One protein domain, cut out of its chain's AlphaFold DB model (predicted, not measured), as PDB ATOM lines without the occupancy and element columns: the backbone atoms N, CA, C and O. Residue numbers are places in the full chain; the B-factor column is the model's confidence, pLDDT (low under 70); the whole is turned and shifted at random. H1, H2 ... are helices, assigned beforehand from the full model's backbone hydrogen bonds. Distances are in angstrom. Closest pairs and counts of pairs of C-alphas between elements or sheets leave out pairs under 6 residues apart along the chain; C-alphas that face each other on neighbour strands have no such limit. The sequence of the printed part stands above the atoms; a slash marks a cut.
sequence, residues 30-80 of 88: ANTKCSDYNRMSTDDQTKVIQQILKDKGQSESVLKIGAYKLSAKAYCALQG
ATOM      1  N   ALA A  30     -30.926   1.623  -9.562       90.62
ATOM      2  CA  ALA A  30     -32.108   0.801  -9.315       90.62
ATOM      3  C   ALA A  30     -33.444   1.562  -9.501       90.62
ATOM      4  O   ALA A  30     -34.487   0.949  -9.703       90.62
ATOM      5  N   ASN A  31     -33.432   2.899  -9.522       93.44
ATOM      6  CA  ASN A  31     -34.636   3.704  -9.771       93.44
ATOM      7  C   ASN A  31     -34.999   3.819 -11.260       93.44
ATOM      8  O   ASN A  31     -36.051   4.360 -11.596       93.44
ATOM      9  N   THR A  32     -34.165   3.289 -12.157       93.69
ATOM     10  CA  THR A  32     -34.439   3.278 -13.598       93.69
ATOM     11  C   THR A  32     -35.697   2.457 -13.892       93.69
ATOM     12  O   THR A  32     -35.800   1.303 -13.466       93.69
ATOM     13  N   LYS A  33     -36.648   3.029 -14.643       94.62
ATOM     14  CA  LYS A  33     -37.833   2.310 -15.135       94.62
ATOM     15  C   LYS A  33     -37.450   1.237 -16.151       94.62
ATOM     16  O   LYS A  33     -36.562   1.433 -16.979       94.62
ATOM     17  N   CYS A  34     -38.190   0.136 -16.155       94.81
ATOM     18  CA  CYS A  34     -38.029  -0.959 -17.102       94.81
ATOM     19  C   CYS A  34     -38.245  -0.523 -18.556       94.81
ATOM     20  O   CYS A  34     -37.491  -0.935 -19.439       94.81
ATOM     21  N   SER A  35     -39.217   0.359 -18.809       94.19
ATOM     22  CA  SER A  35     -39.423   0.993 -20.117       94.19
ATOM     23  C   SER A  35     -38.186   1.741 -20.606       94.19
ATOM     24  O   SER A  35     -37.835   1.658 -21.782       94.19
ATOM     25  N   ASP A  36     -37.526   2.463 -19.704       93.56
ATOM     26  CA  ASP A  36     -36.413   3.343 -20.036       93.56
ATOM     27  C   ASP A  36     -35.153   2.511 -20.250       93.56
ATOM     28  O   ASP A  36     -34.511   2.624 -21.291       93.56
ATOM     29  N   TYR A  37     -34.872   1.582 -19.333       93.75
ATOM     30  CA  TYR A  37     -33.757   0.645 -19.440       93.75
ATOM     31  C   TYR A  37     -33.787  -0.154 -20.753       93.75
ATOM     32  O   TYR A  37     -32.768  -0.287 -21.430       93.75
ATOM     33  N   ASN A  38     -34.963  -0.637 -21.168       93.81
ATOM     34  CA  ASN A  38     -35.108  -1.395 -22.414       93.81
ATOM     35  C   ASN A  38     -34.878  -0.553 -23.680       93.81
ATOM     36  O   ASN A  38     -34.553  -1.115 -24.724       93.81
ATOM     37  N   ARG A  39     -35.034   0.773 -23.599       94.44
ATOM     38  CA  ARG A  39     -34.824   1.712 -24.715       94.44
ATOM     39  C   ARG A  39     -33.424   2.331 -24.729       94.44
ATOM     40  O   ARG A  39     -33.065   2.977 -25.709       94.44
ATOM     41  N   MET A  40     -32.653   2.155 -23.658       93.31
ATOM     42  CA  MET A  40     -31.283   2.653 -23.545       93.31
ATOM     43  C   MET A  40     -30.323   1.936 -24.497       93.31
ATOM     44  O   MET A  40     -30.508   0.771 -24.857       93.31
ATOM     45  N   SER A  41     -29.241   2.636 -24.842       94.50
ATOM     46  CA  SER A  41     -28.090   2.026 -25.498       94.50
ATOM     47  C   SER A  41     -27.460   0.948 -24.605       94.50
ATOM     48  O   SER A  41     -27.612   0.950 -23.380       94.50
ATOM     49  N   THR A  42     -26.703   0.031 -25.206       93.06
ATOM     50  CA  THR A  42     -25.946  -0.987 -24.460       93.06
ATOM     51  C   THR A  42     -25.017  -0.357 -23.418       93.06
ATOM     52  O   THR A  42     -24.884  -0.917 -22.328       93.06
ATOM     53  N   ASP A  43     -24.412   0.788 -23.730       93.44
ATOM     54  CA  ASP A  43     -23.478   1.491 -22.848       93.44
ATOM     55  C   ASP A  43     -24.200   2.172 -21.684       93.44
ATOM     56  O   ASP A  43     -23.736   2.111 -20.547       93.44
ATOM     57  N   ASP A  44     -25.375   2.751 -21.920       94.44
ATOM     58  CA  ASP A  44     -26.160   3.367 -20.846       94.44
ATOM     59  C   ASP A  44     -26.795   2.315 -19.932       94.44
ATOM     60  O   ASP A  44     -26.791   2.482 -18.714       94.44
ATOM     61  N   GLN A  45     -27.222   1.171 -20.480       95.19
ATOM     62  CA  GLN A  45     -27.590   0.010 -19.661       95.19
ATOM     63  C   GLN A  45     -26.423  -0.430 -18.770       95.19
ATOM     64  O   GLN A  45     -26.626  -0.765 -17.605       95.19
ATOM     65  N   THR A  46     -25.195  -0.419 -19.298       95.56
ATOM     66  CA  THR A  46     -23.998  -0.743 -18.515       95.56
ATOM     67  C   THR A  46     -23.803   0.244 -17.364       95.56
ATOM     68  O   THR A  46     -23.599  -0.213 -16.244       95.56
ATOM     69  N   LYS A  47     -23.953   1.557 -17.591       95.06
ATOM     70  CA  LYS A  47     -23.852   2.582 -16.530       95.06
ATOM     71  C   LYS A  47     -24.903   2.401 -15.433       95.06
ATOM     72  O   LYS A  47     -24.576   2.489 -14.253       95.06
ATOM     73  N   VAL A  48     -26.147   2.082 -15.803       95.31
ATOM     74  CA  VAL A  48     -27.214   1.777 -14.834       95.31
ATOM     75  C   VAL A  48     -26.832   0.580 -13.961       95.31
ATOM     76  O   VAL A  48     -26.929   0.654 -12.738       95.31
ATOM     77  N   ILE A  49     -26.366  -0.515 -14.572       96.06
ATOM     78  CA  ILE A  49     -25.966  -1.723 -13.839       96.06
ATOM     79  C   ILE A  49     -24.729  -1.484 -12.967       96.06
ATOM     80  O   ILE A  49     -24.691  -1.955 -11.833       96.06
ATOM     81  N   GLN A  50     -23.739  -0.748 -13.467       95.31
ATOM     82  CA  GLN A  50     -22.567  -0.320 -12.702       95.31
ATOM     83  C   GLN A  50     -22.982   0.438 -11.442       95.31
ATOM     84  O   GLN A  50     -22.574   0.080 -10.340       95.31
ATOM     85  N   GLN A  51     -23.904   1.394 -11.579       94.69
ATOM     86  CA  GLN A  51     -24.448   2.117 -10.437       94.69
ATOM     87  C   GLN A  51     -25.173   1.184  -9.450       94.69
ATOM     88  O   GLN A  51     -24.920   1.272  -8.254       94.69
ATOM     89  N   ILE A  52     -25.991   0.231  -9.923       94.56
ATOM     90  CA  ILE A  52     -26.647  -0.772  -9.054       94.56
ATOM     91  C   ILE A  52     -25.618  -1.613  -8.286       94.56
ATOM     92  O   ILE A  52     -25.771  -1.844  -7.088       94.56
ATOM     93  N   LEU A  53     -24.574  -2.093  -8.965       95.19
ATOM     94  CA  LEU A  53     -23.517  -2.888  -8.339       95.19
ATOM     95  C   LEU A  53     -22.748  -2.062  -7.305       95.19
ATOM     96  O   LEU A  53     -22.517  -2.545  -6.198       95.19
ATOM     97  N   LYS A  54     -22.422  -0.811  -7.635       93.81
ATOM     98  CA  LYS A  54     -21.768   0.138  -6.734       93.81
ATOM     99  C   LYS A  54     -22.602   0.403  -5.483       93.81
ATOM    100  O   LYS A  54     -22.065   0.321  -4.381       93.81
ATOM    101  N   ASP A  55     -23.903   0.643  -5.634       92.19
ATOM    102  CA  ASP A  55     -24.826   0.876  -4.514       92.19
ATOM    103  C   ASP A  55     -24.947  -0.360  -3.605       92.19
ATOM    104  O   ASP A  55     -25.102  -0.236  -2.392       92.19
ATOM    105  N   LYS A  56     -24.802  -1.565  -4.174       92.56
ATOM    106  CA  LYS A  56     -24.744  -2.837  -3.435       92.56
ATOM    107  C   LYS A  56     -23.356  -3.149  -2.853       92.56
ATOM    108  O   LYS A  56     -23.189  -4.199  -2.234       92.56
ATOM    109  N   GLY A  57     -22.346  -2.301  -3.073       93.94
ATOM    110  CA  GLY A  57     -20.959  -2.559  -2.665       93.94
ATOM    111  C   GLY A  57     -20.322  -3.757  -3.379       93.94
ATOM    112  O   GLY A  57     -19.441  -4.423  -2.836       93.94
ATOM    113  N   GLN A  58     -20.796  -4.085  -4.580       93.88
ATOM    114  CA  GLN A  58     -20.367  -5.239  -5.359       93.88
ATOM    115  C   GLN A  58     -19.368  -4.852  -6.455       93.88
ATOM    116  O   GLN A  58     -19.418  -3.764  -7.017       93.88
ATOM    117  N   SER A  59     -18.480  -5.786  -6.805       93.06
ATOM    118  CA  SER A  59     -17.492  -5.588  -7.870       93.06
ATOM    119  C   SER A  59     -18.116  -5.444  -9.263       93.06
ATOM    120  O   SER A  59     -19.009  -6.201  -9.643       93.06
ATOM    121  N   GLU A  60     -17.574  -4.527 -10.058       92.31
ATOM    122  CA  GLU A  60     -18.045  -4.182 -11.407       92.31
ATOM    123  C   GLU A  60     -17.287  -4.952 -12.503       92.31
ATOM    124  O   GLU A  60     -16.803  -4.380 -13.479       92.31
ATOM    125  N   SER A  61     -17.128  -6.271 -12.350       95.75
ATOM    126  CA  SER A  61     -16.473  -7.067 -13.394       95.75
ATOM    127  C   SER A  61     -17.353  -7.170 -14.644       95.75
ATOM    128  O   SER A  61     -18.579  -7.253 -14.547       95.75
ATOM    129  N   VAL A  62     -16.734  -7.229 -15.829       93.12
ATOM    130  CA  VAL A  62     -17.444  -7.325 -17.124       93.12
ATOM    131  C   VAL A  62     -18.451  -8.480 -17.135       93.12
ATOM    132  O   VAL A  62     -19.585  -8.317 -17.585       93.12
ATOM    133  N   LEU A  63     -18.067  -9.631 -16.574       95.19
ATOM    134  CA  LEU A  63     -18.941 -10.799 -16.473       95.19
ATOM    135  C   LEU A  63     -20.160 -10.533 -15.578       95.19
ATOM    136  O   LEU A  63     -21.280 -10.898 -15.932       95.19
ATOM    137  N   LYS A  64     -19.958  -9.867 -14.435       95.12
ATOM    138  CA  LYS A  64     -21.038  -9.554 -13.493       95.12
ATOM    139  C   LYS A  64     -21.995  -8.516 -14.060       95.12
ATOM    140  O   LYS A  64     -23.203  -8.698 -13.963       95.12
ATOM    141  N   ILE A  65     -21.465  -7.484 -14.714       96.75
ATOM    142  CA  ILE A  65     -22.266  -6.498 -15.444       96.75
ATOM    143  C   ILE A  65     -23.126  -7.210 -16.492       96.75
ATOM    144  O   ILE A  65     -24.333  -6.993 -16.539       96.75
ATOM    145  N   GLY A  66     -22.540  -8.103 -17.297       97.19
ATOM    146  CA  GLY A  66     -23.275  -8.879 -18.298       97.19
ATOM    147  C   GLY A  66     -24.417  -9.706 -17.697       97.19
ATOM    148  O   GLY A  66     -25.541  -9.654 -18.198       97.19
ATOM    149  N   ALA A  67     -24.154 -10.401 -16.587       96.88
ATOM    150  CA  ALA A  67     -25.170 -11.166 -15.867       96.88
ATOM    151  C   ALA A  67     -26.302 -10.267 -15.347       96.88
ATOM    152  O   ALA A  67     -27.471 -10.544 -15.604       96.88
ATOM    153  N   TYR A  68     -25.971  -9.148 -14.701       97.25
ATOM    154  CA  TYR A  68     -26.969  -8.204 -14.190       97.25
ATOM    155  C   TYR A  68     -27.779  -7.549 -15.308       97.25
ATOM    156  O   TYR A  68     -28.975  -7.328 -15.137       97.25
ATOM    157  N   LYS A  69     -27.181  -7.292 -16.478       96.88
ATOM    158  CA  LYS A  69     -27.928  -6.794 -17.640       96.88
ATOM    159  C   LYS A  69     -28.981  -7.793 -18.104       96.88
ATOM    160  O   LYS A  69     -30.093  -7.384 -18.439       96.88
ATOM    161  N   LEU A  70     -28.642  -9.084 -18.123       96.75
ATOM    162  CA  LEU A  70     -29.585 -10.152 -18.451       96.75
ATOM    163  C   LEU A  70     -30.683 -10.262 -17.386       96.75
ATOM    164  O   LEU A  70     -31.862 -10.296 -17.735       96.75
ATOM    165  N   SER A  71     -30.309 -10.241 -16.104       96.12
ATOM    166  CA  SER A  71     -31.252 -10.254 -14.982       96.12
ATOM    167  C   SER A  71     -32.207  -9.065 -15.022       96.12
ATOM    168  O   SER A  71     -33.399  -9.256 -14.825       96.12
ATOM    169  N   ALA A  72     -31.728  -7.863 -15.350       95.94
ATOM    170  CA  ALA A  72     -32.565  -6.673 -15.487       95.94
ATOM    171  C   ALA A  72     -33.592  -6.826 -16.609       95.94
ATOM    172  O   ALA A  72     -34.768  -6.532 -16.409       95.94
ATOM    173  N   LYS A  73     -33.190  -7.366 -17.768       94.62
ATOM    174  CA  LYS A  73     -34.131  -7.662 -18.859       94.62
ATOM    175  C   LYS A  73     -35.178  -8.697 -18.446       94.62
ATOM    176  O   LYS A  73     -36.360  -8.492 -18.708       94.62
ATOM    177  N   ALA A  74     -34.761  -9.779 -17.791       96.12
ATOM    178  CA  ALA A  74     -35.669 -10.822 -17.316       96.12
ATOM    179  C   ALA A  74     -36.645 -10.286 -16.256       96.12
ATOM    180  O   ALA A  74     -37.850 -10.491 -16.365       96.12
ATOM    181  N   TYR A  75     -36.139  -9.532 -15.282       95.12
ATOM    182  CA  TYR A  75     -36.943  -8.862 -14.266       95.12
ATOM    183  C   TYR A  75     -37.989  -7.939 -14.903       95.12
ATOM    184  O   TYR A  75     -39.173  -8.028 -14.585       95.12
ATOM    185  N   CYS A  76     -37.583  -7.110 -15.866       94.81
ATOM    186  CA  CYS A  76     -38.495  -6.210 -16.564       94.81
ATOM    187  C   CYS A  76     -39.541  -6.933 -17.418       94.81
ATOM    188  O   CYS A  76     -40.658  -6.438 -17.553       94.81
ATOM    189  N   ALA A  77     -39.211  -8.104 -17.968       94.00
ATOM    190  CA  ALA A  77     -40.181  -8.935 -18.675       94.00
ATOM    191  C   ALA A  77     -41.267  -9.494 -17.737       94.00
ATOM    192  O   ALA A  77     -42.399  -9.680 -18.173       94.00
ATOM    193  N   LEU A  78     -40.940  -9.734 -16.461       94.50
ATOM    194  CA  LEU A  78     -41.877 -10.254 -15.460       94.50
ATOM    195  C   LEU A  78     -42.716  -9.150 -14.798       94.50
ATOM    196  O   LEU A  78     -43.917  -9.319 -14.621       94.50
ATOM    197  N   GLN A  79     -42.094  -8.023 -14.442       91.12
ATOM    198  CA  GLN A  79     -42.724  -6.968 -13.633       91.12
ATOM    199  C   GLN A  79     -43.439  -5.889 -14.458       91.12
ATOM    200  O   GLN A  79     -44.151  -5.057 -13.894       91.12
ATOM    201  N   GLY A  80     -43.247  -5.867 -15.780       83.75
ATOM    202  CA  GLY A  80     -43.866  -4.891 -16.677       83.75
ATOM    203  C   GLY A  80     -43.127  -3.549 -16.771       83.75
ATOM    204  O   GLY A  80     -42.244  -3.221 -15.979       83.75
TER     205      GLY A  80
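Overview. This is residues 30 to 80 of the 88 residues of an uncharacterized protein of Arthrobacter terricola (UniProt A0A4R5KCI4). One long helix, H3, runs along the longest axis, and the two shorter helices, H1 and H2, lie over the same side of it. H2 crosses the earlier part of H3 nearly at right angles, and the short H1 sits near its later part. The printed part has 51 residues with three named helices, in the order H1, H2, H3, and no named strand; the class is all helix. It is compact, with a radius of gyration of the C-alphas of 10.2 A, and the C-alphas span 28 by 19 by 18 A.

Along the chain. H1 takes residues 34 to 39 and begins at C-alpha 34, at (-38.029, -0.959, -17.102). After a tight link of 2 residues comes H2, residues 42 to 55, 20.1 A from first to last C-alpha; C-alpha 42 is at (-25.946, -0.987, -24.460). A short link of 6 residues leads to H3, residues 62 to 79, 25.5 A long, which ends at C-alpha 79, at (-42.724, -6.968, -13.633).

Arrangement. H1 and H2 are close but not clearly touching; their closest C-alphas, of Tyr 37 and Gln 45, are 6.2 A apart. They run opposite ways at a steep tilt of 38 degrees, only just steep. H2, with residues 45 to 50 alone, touches residues 65 to 69 of H3; the closest C-alphas, of Ile 49 and Ile 65, are 6.3 A apart. The lines of H2 and H3 are about perpendicular, at 85 degrees. H1 and H3 only just touch, with 3 pairs of C-alphas within 8 A, and H3 does so with residues 73 to 76 alone. Their closest C-alphas, of Cys 34 and Cys 76, are 5.3 A apart, and they run opposite ways at a steep tilt of 58 degrees. In H1, H2 and H3 every O i to N i+4 pair is within hydrogen-bond range.

Size, cuts and confidence. The two C-alphas farthest apart, of Ser 59 and Gly 80, are 27.8 A apart. The printed part has no cut, and no link between the helices is long. The mean pLDDT of the printed part is 94.3, and no printed residue is under 70.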